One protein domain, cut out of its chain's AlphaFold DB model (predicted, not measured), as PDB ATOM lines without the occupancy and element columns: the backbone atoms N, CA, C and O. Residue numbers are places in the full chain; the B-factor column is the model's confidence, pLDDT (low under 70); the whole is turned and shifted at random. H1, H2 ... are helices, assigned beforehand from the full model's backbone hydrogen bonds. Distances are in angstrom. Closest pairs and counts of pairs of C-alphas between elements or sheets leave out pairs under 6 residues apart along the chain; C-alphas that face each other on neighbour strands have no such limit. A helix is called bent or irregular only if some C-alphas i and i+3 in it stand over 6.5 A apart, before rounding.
ATOM      1  N   ILE A   2      84.561 114.040  90.472       87.38
ATOM      2  CA  ILE A   2      84.894 115.481  90.597       87.38
ATOM      3  C   ILE A   2      84.080 116.373  89.648       87.38
ATOM      4  O   ILE A   2      83.537 117.376  90.088       87.38
ATOM      5  N   GLY A   3      83.912 115.977  88.379       90.06
ATOM      6  CA  GLY A   3      83.090 116.740  87.429       90.06
ATOM      7  C   GLY A   3      81.641 116.950  87.890       90.06
ATOM      8  O   GLY A   3      81.116 118.047  87.753       90.06
ATOM      9  N   ALA A   4      81.033 115.939  88.523       93.88
ATOM     10  CA  ALA A   4      79.681 116.050  89.076       93.88
ATOM     11  C   ALA A   4      79.638 116.995  90.287       93.88
ATOM     12  O   ALA A   4      78.735 117.814  90.392       93.88
ATOM     13  N   VAL A   5      80.642 116.932  91.171       94.25
ATOM     14  CA  VAL A   5      80.754 117.856  92.314       94.25
ATOM     15  C   VAL A   5      80.892 119.302  91.832       94.25
ATOM     16  O   VAL A   5      80.187 120.176  92.322       94.25
ATOM     17  N   LYS A   6      81.746 119.552  90.833       94.19
ATOM     18  CA  LYS A   6      81.901 120.885  90.232       94.19
ATOM     19  C   LYS A   6      80.596 121.395  89.629       94.19
ATOM     20  O   LYS A   6      80.263 122.559  89.818       94.19
ATOM     21  N   GLN A   7      79.869 120.530  88.922       95.19
ATOM     22  CA  GLN A   7      78.585 120.885  88.329       95.19
ATOM     23  C   GLN A   7      77.574 121.297  89.402       95.19
ATOM     24  O   GLN A   7      76.962 122.351  89.274       95.19
ATOM     25  N   ILE A   8      77.460 120.523  90.485       95.94
ATOM     26  CA  ILE A   8      76.578 120.859  91.609       95.94
ATOM     27  C   ILE A   8      76.956 122.223  92.201       95.94
ATOM     28  O   ILE A   8      76.082 123.052  92.420       95.94
ATOM     29  N   ILE A   9      78.248 122.499  92.409       95.00
ATOM     30  CA  ILE A   9      78.700 123.791  92.952       95.00
ATOM     31  C   ILE A   9      78.352 124.952  92.002       95.00
ATOM     32  O   ILE A   9      77.908 126.004  92.462       95.00
ATOM     33  N   ASP A  10      78.509 124.775  90.688       94.94
ATOM     34  CA  ASP A  10      78.148 125.793  89.691       94.94
ATOM     35  C   ASP A  10      76.623 126.009  89.593       94.94
ATOM     36  O   ASP A  10      76.153 127.133  89.397       94.94
ATOM     37  N   GLU A  11      75.827 124.959  89.787       95.81
ATOM     38  CA  GLU A  11      74.368 125.054  89.906       95.81
ATOM     39  C   GLU A  11      73.970 125.810  91.186       95.81
ATOM     40  O   GLU A  11      73.200 126.771  91.120       95.81
ATOM     41  N   THR A  12      74.567 125.468  92.332       94.56
ATOM     42  CA  THR A  12      74.392 126.166  93.618       94.56
ATOM     43  C   THR A  12      74.778 127.643  93.529       94.56
ATOM     44  O   THR A  12      74.106 128.504  94.098       94.56
ATOM     45  N   ARG A  13      75.823 127.975  92.767       93.25
ATOM     46  CA  ARG A  13      76.258 129.359  92.527       93.25
ATOM     47  C   ARG A  13      75.185 130.204  91.836       93.25
ATOM     48  O   ARG A  13      75.088 131.404  92.097       93.25
ATOM     49  N   LYS A  14      74.401 129.596  90.944       93.44
ATOM     50  CA  LYS A  14      73.329 130.259  90.180       93.44
ATOM     51  C   LYS A  14      71.993 130.263  90.926       93.44
ATOM     52  O   LYS A  14      71.091 130.999  90.533       93.44
ATOM     53  N   ASN A  15      71.862 129.458  91.979       95.00
ATOM     54  CA  ASN A  15      70.633 129.323  92.742       95.00
ATOM     55  C   ASN A  15      70.554 130.358  93.878       95.00
ATOM     56  O   ASN A  15      71.294 130.294  94.860       95.00
ATOM     57  N   GLU A  16      69.611 131.295  93.765       92.94
ATOM     58  CA  GLU A  16      69.377 132.312  94.795       92.94
ATOM     59  C   GLU A  16      68.888 131.714  96.118       92.94
ATOM     60  O   GLU A  16      69.275 132.178  97.185       92.94
ATOM     61  N   GLN A  17      68.062 130.667  96.059       95.19
ATOM     62  CA  GLN A  17      67.454 130.067  97.248       95.19
ATOM     63  C   GLN A  17      68.504 129.391  98.135       95.19
ATOM     64  O   GLN A  17      68.413 129.451  99.360       95.19
ATOM     65  N   GLU A  18      69.533 128.803  97.522       95.12
ATOM     66  CA  GLU A  18      70.668 128.232  98.253       95.12
ATOM     67  C   GLU A  18      71.447 129.316  98.993       95.12
ATOM     68  O   GLU A  18      71.756 129.177 100.178       95.12
ATOM     69  N   PHE A  19      71.713 130.442  98.322       96.62
ATOM     70  CA  PHE A  19      72.361 131.569  98.977       96.62
ATOM     71  C   PHE A  19      71.515 132.115 100.134       96.62
ATOM     72  O   PHE A  19      72.056 132.431 101.192       96.62
ATOM     73  N   ASP A  20      70.197 132.193  99.964       96.75
ATOM     74  CA  ASP A  20      69.281 132.671 100.996       96.75
ATOM     75  C   ASP A  20      69.325 131.803 102.256       96.75
ATOM     76  O   ASP A  20      69.403 132.334 103.368       96.75
ATOM     77  N   LEU A  21      69.351 130.480 102.085       97.00
ATOM     78  CA  LEU A  21      69.501 129.533 103.185       97.00
ATOM     79  C   LEU A  21      70.857 129.695 103.887       97.00
ATOM     80  O   LEU A  21      70.916 129.783 105.116       97.00
ATOM     81  N   VAL A  22      71.947 129.779 103.117       96.38
ATOM     82  CA  VAL A  22      73.301 129.993 103.653       96.38
ATOM     83  C   VAL A  22      73.382 131.307 104.429       96.38
ATOM     84  O   VAL A  22      73.946 131.339 105.523       96.38
ATOM     85  N   TYR A  23      72.789 132.378 103.902       96.75
ATOM     86  CA  TYR A  23      72.756 133.682 104.555       96.75
ATOM     87  C   TYR A  23      71.960 133.647 105.863       96.75
ATOM     88  O   TYR A  23      72.428 134.182 106.867       96.75
ATOM     89  N   SER A  24      70.799 132.983 105.879       96.94
ATOM     90  CA  SER A  24      69.999 132.803 107.097       96.94
ATOM     91  C   SER A  24      70.797 132.073 108.174       96.94
ATOM     92  O   SER A  24      70.928 132.569 109.291       96.94
ATOM     93  N   ASN A  25      71.420 130.947 107.819       97.00
ATOM     94  CA  ASN A  25      72.245 130.176 108.746       97.00
ATOM     95  C   ASN A  25      73.437 130.996 109.263       97.00
ATOM     96  O   ASN A  25      73.760 130.947 110.450       97.00
ATOM     97  N   ALA A  26      74.093 131.764 108.389       96.19
ATOM     98  CA  ALA A  26      75.194 132.643 108.773       96.19
ATOM     99  C   ALA A  26      74.740 133.757 109.727       96.19
ATOM    100  O   ALA A  26      75.438 134.045 110.698       96.19
ATOM    101  N   SER A  27      73.563 134.340 109.488       95.81
ATOM    102  CA  SER A  27      72.960 135.340 110.370       95.81
ATOM    103  C   SER A  27      72.646 134.748 111.747       95.81
ATOM    104  O   SER A  27      73.028 135.325 112.763       95.81
ATOM    105  N   ASP A  28      72.045 133.558 111.799       96.56
ATOM    106  CA  ASP A  28      71.744 132.870 113.058       96.56
ATOM    107  C   ASP A  28      73.014 132.527 113.845       96.56
ATOM    108  O   ASP A  28      73.057 132.648 115.073       96.56
ATOM    109  N   MET A  29      74.073 132.100 113.149       96.50
ATOM    110  CA  MET A  29      75.378 131.843 113.764       96.50
ATOM    111  C   MET A  29      76.021 133.124 114.298       96.50
ATOM    112  O   MET A  29      76.580 133.099 115.393       96.50
ATOM    113  N   ALA A  30      75.919 134.239 113.570       94.75
ATOM    114  CA  ALA A  30      76.415 135.533 114.027       94.75
ATOM    115  C   ALA A  30      75.711 135.974 115.320       94.75
ATOM    116  O   ALA A  30      76.385 136.343 116.281       94.75
ATOM    117  N   VAL A  31      74.381 135.832 115.377       95.81
ATOM    118  CA  VAL A  31      73.587 136.152 116.574       95.81
ATOM    119  C   VAL A  31      73.988 135.291 117.766       95.81
ATOM    120  O   VAL A  31      74.259 135.803 118.851       95.81
ATOM    121  N   LYS A  32      74.134 133.978 117.563       96.31
ATOM    122  CA  LYS A  32      74.645 133.065 118.604       96.31
ATOM    123  C   LYS A  32      76.069 133.409 119.048       96.31
ATOM    124  O   LYS A  32      76.427 133.138 120.190       96.31
ATOM    125  N   GLY A  33      76.870 133.999 118.161       95.06
ATOM    126  CA  GLY A  33      78.216 134.496 118.439       95.06
ATOM    127  C   GLY A  33      78.265 135.829 119.196       95.06
ATOM    128  O   GLY A  33      79.362 136.312 119.466       95.06
ATOM    129  N   GLY A  34      77.116 136.419 119.544       93.81
ATOM    130  CA  GLY A  34      77.028 137.675 120.294       93.81
ATOM    131  C   GLY A  34      77.002 138.940 119.432       93.81
ATOM    132  O   GLY A  34      77.208 140.029 119.962       93.81
ATOM    133  N   LEU A  35      76.777 138.819 118.119       93.19
ATOM    134  CA  LEU A  35      76.456 139.962 117.258       93.19
ATOM    135  C   LEU A  35      74.949 140.235 117.310       93.19
ATOM    136  O   LEU A  35      74.163 139.299 117.281       93.19
ATOM    137  N   ASP A  36      74.526 141.496 117.317       89.81
ATOM    138  CA  ASP A  36      73.088 141.807 117.270       89.81
ATOM    139  C   ASP A  36      72.475 141.439 115.910       89.81
ATOM    140  O   ASP A  36      71.368 140.912 115.828       89.81
ATOM    141  N   GLU A  37      73.212 141.699 114.827       90.94
ATOM    142  CA  GLU A  37      72.816 141.378 113.458       90.94
ATOM    143  C   GLU A  37      74.037 141.354 112.523       90.94
ATOM    144  O   GLU A  37      75.072 141.983 112.780       90.94
ATOM    145  N   LEU A  38      73.925 140.625 111.411       92.06
ATOM    146  CA  LEU A  38      74.991 140.522 110.419       92.06
ATOM    147  C   LEU A  38      74.989 141.752 109.495       92.06
ATOM    148  O   LEU A  38      74.220 141.812 108.538       92.06
ATOM    149  N   LYS A  39      75.877 142.717 109.763       91.56
ATOM    150  CA  LYS A  39      76.023 143.942 108.955       91.56
ATOM    151  C   LYS A  39      77.224 143.931 108.033       91.56
ATOM    152  O   LYS A  39      78.273 143.365 108.348       91.56
ATOM    153  N   MET A  40      77.101 144.659 106.926       89.62
ATOM    154  CA  MET A  40      78.230 144.967 106.067       89.62
ATOM    155  C   MET A  40      79.325 145.700 106.866       89.62
ATOM    156  O   MET A  40      79.035 146.633 107.625       89.62
ATOM    157  N   PRO A  41      80.603 145.329 106.689       86.62
ATOM    158  CA  PRO A  41      81.712 146.056 107.287       86.62
ATOM    159  C   PRO A  41      81.765 147.511 106.812       86.62
ATOM    160  O   PRO A  41      81.359 147.850 105.695       86.62
ATOM    161  N   ARG A  42      82.354 148.382 107.639       83.25
ATOM    162  CA  ARG A  42      82.591 149.781 107.272       83.25
ATOM    163  C   ARG A  42      83.471 149.855 106.021       83.25
ATOM    164  O   ARG A  42      84.592 149.351 106.009       83.25
ATOM    165  N   ARG A  43      82.988 150.546 104.988       76.19
ATOM    166  CA  ARG A  43      83.732 150.795 103.747       76.19
ATOM    167  C   ARG A  43      84.433 152.147 103.811       76.19
ATOM    168  O   ARG A  43      83.817 153.156 104.145       76.19
ATOM    169  N   CYS A  44      85.715 152.185 103.460       72.19
ATOM    170  CA  CYS A  44      86.424 153.448 103.256       72.19
ATOM    171  C   CYS A  44      85.969 154.081 101.936       72.19
ATOM    172  O   CYS A  44      85.825 153.376 100.937       72.19
ATOM    173  N   ALA A  45      85.793 155.405 101.904       72.75
ATOM    174  CA  ALA A  45      85.403 156.122 100.685       72.75
ATOM    175  C   ALA A  45      86.421 155.945  99.542       72.75
ATOM    176  O   ALA A  45      86.047 155.886  98.374       72.75
ATOM    177  N   ARG A  46      87.706 155.796  99.886       75.19
ATOM    178  CA  ARG A  46      88.792 155.512  98.948       75.19
ATOM    179  C   ARG A  46      89.600 154.318  99.449       75.19
ATOM    180  O   ARG A  46      90.142 154.363 100.549       75.19
ATOM    181  N   GLN A  47      89.687 153.272  98.636       72.56
ATOM    182  CA  GLN A  47      90.640 152.176  98.806       72.56
ATOM    183  C   GLN A  47      91.669 152.253  97.671       72.56
ATOM    184  O   GLN A  47      91.314 152.563  96.538       72.56
ATOM    185  N   THR A  48      92.945 152.019  97.979       80.00
ATOM    186  CA  THR A  48      94.049 152.086  97.001       80.00
ATOM    187  C   THR A  48      94.387 150.733  96.378       80.00
ATOM    188  O   THR A  48      94.899 150.700  95.267       80.00
ATOM    189  N   HIS A  49      94.092 149.625  97.069       80.81
ATOM    190  CA  HIS A  49      94.510 148.279  96.651       80.81
ATOM    191  C   HIS A  49      93.372 147.371  96.170       80.81
ATOM    192  O   HIS A  49      93.634 146.403  95.463       80.81
ATOM    193  N   ARG A  50      92.117 147.643  96.547       73.81
ATOM    194  CA  ARG A  50      90.943 146.874  96.106       73.81
ATOM    195  C   ARG A  50      89.761 147.800  95.872       73.81
ATOM    196  O   ARG A  50      89.628 148.815  96.546       73.81
ATOM    197  N   ASN A  51      88.908 147.434  94.923       77.88
ATOM    198  CA  ASN A  51      87.638 148.117  94.736       77.88
ATOM    199  C   ASN A  51      86.677 147.714  95.851       77.88
ATOM    200  O   ASN A  51      86.584 146.544  96.221       77.88
ATOM    201  N   ASN A  52      85.916 148.686  96.344       82.94
ATOM    202  CA  ASN A  52      84.801 148.383  97.219       82.94
ATOM    203  C   ASN A  52      83.752 147.562  96.454       82.94
ATOM    204  O   ASN A  52      83.325 147.964  95.371       82.94
ATOM    205  N   VAL A  53      83.280 146.469  97.054       86.31
ATOM    206  CA  VAL A  53      82.189 145.665  96.490       86.31
ATOM    207  C   VAL A  53      80.911 146.516  96.448       86.31
ATOM    208  O   VAL A  53      80.469 146.987  97.502       86.31
ATOM    209  N   PRO A  54      80.316 146.762  95.265       86.69
ATOM    210  CA  PRO A  54      79.055 147.480  95.172       86.69
ATOM    211  C   PRO A  54      77.950 146.605  95.763       86.69
ATOM    212  O   PRO A  54      77.806 145.443  95.389       86.69
ATOM    213  N   ALA A  55      77.186 147.155  96.698       89.19
ATOM    214  CA  ALA A  55      76.070 146.484  97.345       89.19
ATOM    215  C   ALA A  55      75.145 147.534  97.962       89.19
ATOM    216  O   ALA A  55      75.627 148.539  98.492       89.19
ATOM    217  N   SER A  56      73.847 147.273  97.877       88.25
ATOM    218  CA  SER A  56      72.756 148.120  98.368       88.25
ATOM    219  C   SER A  56      72.160 147.579  99.672       88.25
ATOM    220  O   SER A  56      71.388 148.268 100.328       88.25
ATOM    221  N   SER A  57      72.517 146.346 100.047       93.19
ATOM    222  CA  SER A  57      72.126 145.688 101.296       93.19
ATOM    223  C   SER A  57      73.267 144.831 101.846       93.19
ATOM    224  O   SER A  57      74.160 144.420 101.095       93.19
ATOM    225  N   ASP A  58      73.208 144.514 103.140       93.19
ATOM    226  CA  ASP A  58      74.163 143.616 103.803       93.19
ATOM    227  C   ASP A  58      74.201 142.241 103.122       93.19
ATOM    228  O   ASP A  58      75.266 141.724 102.781       93.19
ATOM    229  N   LYS A  59      73.023 141.697 102.802       94.69
ATOM    230  CA  LYS A  59      72.869 140.423 102.091       94.69
ATOM    231  C   LYS A  59      73.547 140.430 100.721       94.69
ATOM    232  O   LYS A  59      74.322 139.528 100.407       94.69
ATOM    233  N   GLU A  60      73.314 141.469  99.918       94.56
ATOM    234  CA  GLU A  60      73.956 141.618  98.606       94.56
ATOM    235  C   GLU A  60      75.481 141.758  98.728       94.56
ATOM    236  O   GLU A  60      76.223 141.214  97.903       94.56
ATOM    237  N   TYR A  61      75.958 142.441  99.774       94.94
ATOM    238  CA  TYR A  61      77.384 142.565 100.057       94.94
ATOM    239  C   TYR A  61      78.016 141.197 100.315       94.94
ATOM    240  O   TYR A  61      78.964 140.832  99.620       94.94
ATOM    241  N   PHE A  62      77.482 140.414 101.255       95.00
ATOM    242  CA  PHE A  62      78.038 139.101 101.594       95.00
ATOM    243  C   PHE A  62      77.953 138.110 100.432       95.00
ATOM    244  O   PHE A  62      78.881 137.321 100.230       95.00
ATOM    245  N   LYS A  63      76.910 138.212  99.601       95.50
ATOM    246  CA  LYS A  63      76.810 137.424  98.371       95.50
ATOM    247  C   LYS A  63      78.001 137.656  97.444       95.50
ATOM    248  O   LYS A  63      78.638 136.714  96.982       95.50
ATOM    249  N   ARG A  64      78.291 138.928  97.157       94.44
ATOM    250  CA  ARG A  64      79.309 139.334  96.178       94.44
ATOM    251  C   ARG A  64      80.727 139.272  96.726       94.44
ATOM    252  O   ARG A  64      81.647 138.976  95.977       94.44
ATOM    253  N   ALA A  65      80.906 139.593  98.002       93.06
ATOM    254  CA  ALA A  65      82.219 139.671  98.630       93.06
ATOM    255  C   ALA A  65      82.732 138.307  99.105       93.06
ATOM    256  O   ALA A  65      83.944 138.124  99.178       93.06
ATOM    257  N   ILE A  66      81.830 137.379  99.453       94.00
ATOM    258  CA  ILE A  66      82.193 136.105 100.085       94.00
ATOM    259  C   ILE A  66      81.612 134.917  99.327       94.00
ATOM    260  O   ILE A  66      82.381 134.108  98.825       94.00
ATOM    261  N   TYR A  67      80.283 134.809  99.219       96.25
ATOM    262  CA  TYR A  67      79.640 133.586  98.723       96.25
ATOM    263  C   TYR A  67      80.068 133.220  97.297       96.25
ATOM    264  O   TYR A  67      80.590 132.131  97.080       96.25
ATOM    265  N   LEU A  68      79.906 134.134  96.333       96.00
ATOM    266  CA  LEU A  68      80.274 133.861  94.940       96.00
ATOM    267  C   LEU A  68      81.786 133.621  94.775       96.00
ATOM    268  O   LEU A  68      82.135 132.580  94.222       96.00
ATOM    269  N   PRO A  69      82.685 134.490  95.297       95.75
ATOM    270  CA  PRO A  69      84.122 134.238  95.211       95.75
ATOM    271  C   PRO A  69      84.554 132.921  95.858       95.75
ATOM    272  O   PRO A  69      85.452 132.262  95.349       95.75
ATOM    273  N   TYR A  70      83.921 132.522  96.963       96.25
ATOM    274  CA  TYR A  70      84.241 131.269  97.640       96.25
ATOM    275  C   TYR A  70      83.893 130.046  96.787       96.25
ATOM    276  O   TYR A  70      84.696 129.122  96.698       96.25
ATOM    277  N   LEU A  71      82.722 130.035  96.141       96.81
ATOM    278  CA  LEU A  71      82.346 128.937  95.247       96.81
ATOM    279  C   LEU A  71      83.241 128.890  94.001       96.81
ATOM    280  O   LEU A  71      83.646 127.803  93.592       96.81
ATOM    281  N   ASP A  72      83.595 130.054  93.446       95.62
ATOM    282  CA  ASP A  72      84.523 130.162  92.314       95.62
ATOM    283  C   ASP A  72      85.906 129.594  92.675       95.62
ATOM    284  O   ASP A  72      86.446 128.751  91.954       95.62
ATOM    285  N   GLU A  73      86.446 129.981  93.833       96.12
ATOM    286  CA  GLU A  73      87.714 129.460  94.347       96.12
ATOM    287  C   GLU A  73      87.628 127.956  94.630       96.12
ATOM    288  O   GLU A  73      88.542 127.207  94.300       96.12
ATOM    289  N   LEU A  74      86.522 127.470  95.199       95.38
ATOM    290  CA  LEU A  74      86.347 126.046  95.478       95.38
ATOM    291  C   LEU A  74      86.389 125.211  94.191       95.38
ATOM    292  O   LEU A  74      87.049 124.169  94.156       95.38
ATOM    293  N   ILE A  75      85.734 125.677  93.124       94.75
ATOM    294  CA  ILE A  75      85.803 125.046  91.801       94.75
ATOM    295  C   ILE A  75      87.247 125.058  91.282       94.75
ATOM    296  O   ILE A  75      87.737 124.018  90.838       94.75
ATOM    297  N   GLN A  76      87.942 126.195  91.380       93.75
ATOM    298  CA  GLN A  76      89.332 126.316  90.939       93.75
ATOM    299  C   GLN A  76      90.267 125.371  91.708       93.75
ATOM    300  O   GLN A  76      91.097 124.690  91.107       93.75
ATOM    301  N   GLN A  77      90.111 125.265  93.027       93.38
ATOM    302  CA  GLN A  77      90.896 124.355  93.860       93.38
ATOM    303  C   GLN A  77      90.657 122.889  93.488       93.38
ATOM    304  O   GLN A  77      91.598 122.092  93.512       93.38
ATOM    305  N   LEU A  78      89.424 122.518  93.126       92.31
ATOM    306  CA  LEU A  78      89.133 121.176  92.626       92.31
ATOM    307  C   LEU A  78      89.856 120.901  91.302       92.31
ATOM    308  O   LEU A  78      90.405 119.812  91.137       92.31
ATOM    309  N   ASP A  79      89.916 121.879  90.398       89.56
ATOM    310  CA  ASP A  79      90.653 121.744  89.137       89.56
ATOM    311  C   ASP A  79      92.159 121.625  89.346       89.56
ATOM    312  O   ASP A  79      92.797 120.759  88.753       89.56
ATOM    313  N   MET A  80      92.728 122.442  90.231       87.75
ATOM    314  CA  MET A  80      94.160 122.392  90.522       87.75
ATOM    315  C   MET A  80      94.570 121.069  91.174       87.75
ATOM    316  O   MET A  80      95.601 120.498  90.836       87.75
ATOM    317  N   ARG A  81      93.771 120.558  92.120       88.25
ATOM    318  CA  ARG A  81      94.143 119.375  92.917       88.25
ATOM    319  C   ARG A  81      93.808 118.053  92.253       88.25
ATOM    320  O   ARG A  81      94.441 117.051  92.567       88.25
ATOM    321  N   PHE A  82      92.799 118.032  91.390       87.88
ATOM    322  CA  PHE A  82      92.336 116.817  90.725       87.88
ATOM    323  C   PHE A  82      92.406 116.913  89.200       87.88
ATOM    324  O   PHE A  82      91.731 116.161  88.493       87.88
ATOM    325  N   GLY A  83      93.223 117.837  88.699       83.31
ATOM    326  CA  GLY A  83      93.544 117.955  87.288       83.31
ATOM    327  C   GLY A  83      94.358 116.769  86.770       83.31
ATOM    328  O   GLY A  83      94.687 115.821  87.487       83.31
TER     329      GLY A  83
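Overview. This is residues 2 to 83 of the 150 residues of an uncharacterized protein of Mytilus galloprovincialis (UniProt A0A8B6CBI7). One long bent helix, H3, runs beside the shorter H1 along its second arm, H3b, the two side by side in opposite directions; H2 turns off from the end of H1 at a corner and passes near the first arm, H3a. A long loop, residues 33 to 57, leads from H2 back to H3, and its residues 45 to 51 stick out. The printed part has 82 residues with three named helices, in the order H1, H2, H3, and no named strand; the class is all helix. The whole is loose, with a radius of gyration of the C-alphas of 15.1 A and spans of 40 by 34 by 21 A.

Arrangement. By its hydrogen bonds H3, residues 58 to 82, was assigned as one helix, but it is bent: C-alphas 65 and 68 are 7.2 A apart. Its arms H3a, residues 58 to 65, and H3b, residues 68 to 82, stand at a shallow tilt of 30 degrees. H1, residues 2 to 14, touches H3b, opposite ways at a shallow tilt of 8 degrees; their closest C-alphas, of Lys 6 and Ile 75, are 5.9 A apart. H2, residues 16 to 32, only just touches H1, only at the corner by their link, with 3 pairs of C-alphas within 8 A, the closest those of Thr 12 and Glu 18 at 6.3 A. Their lines are about perpendicular, at 82 degrees. H2 and H3a are close but not clearly touching, the closest C-alphas being those of Tyr 23 and Lys 59, 7.2 A apart. H1 and H3a are apart, as are H2 and H3b. In H1, H2, H3a and H3b every O i to N i+4 pair is within hydrogen-bond range.

Along the chain. H3b measures 21.3 A from C-alpha 68 to C-alpha 82 at (92.336, 116.817, 90.725), and H3a 10.4 A. H1 begins at C-alpha 2 at (84.894, 115.481, 90.597) and measures 18.8 A; H2 measures 24.4 A.

Size, cuts and confidence. The C-alphas farthest apart, of Asp 36 and Gly 83, are 43.4 A apart. The printed part has no cut. The link from H1 to H2 is tight, and that from H2 to H3 is long, with 25 residues. The mean pLDDT of the printed part is 91.3, and no printed residue is under 70.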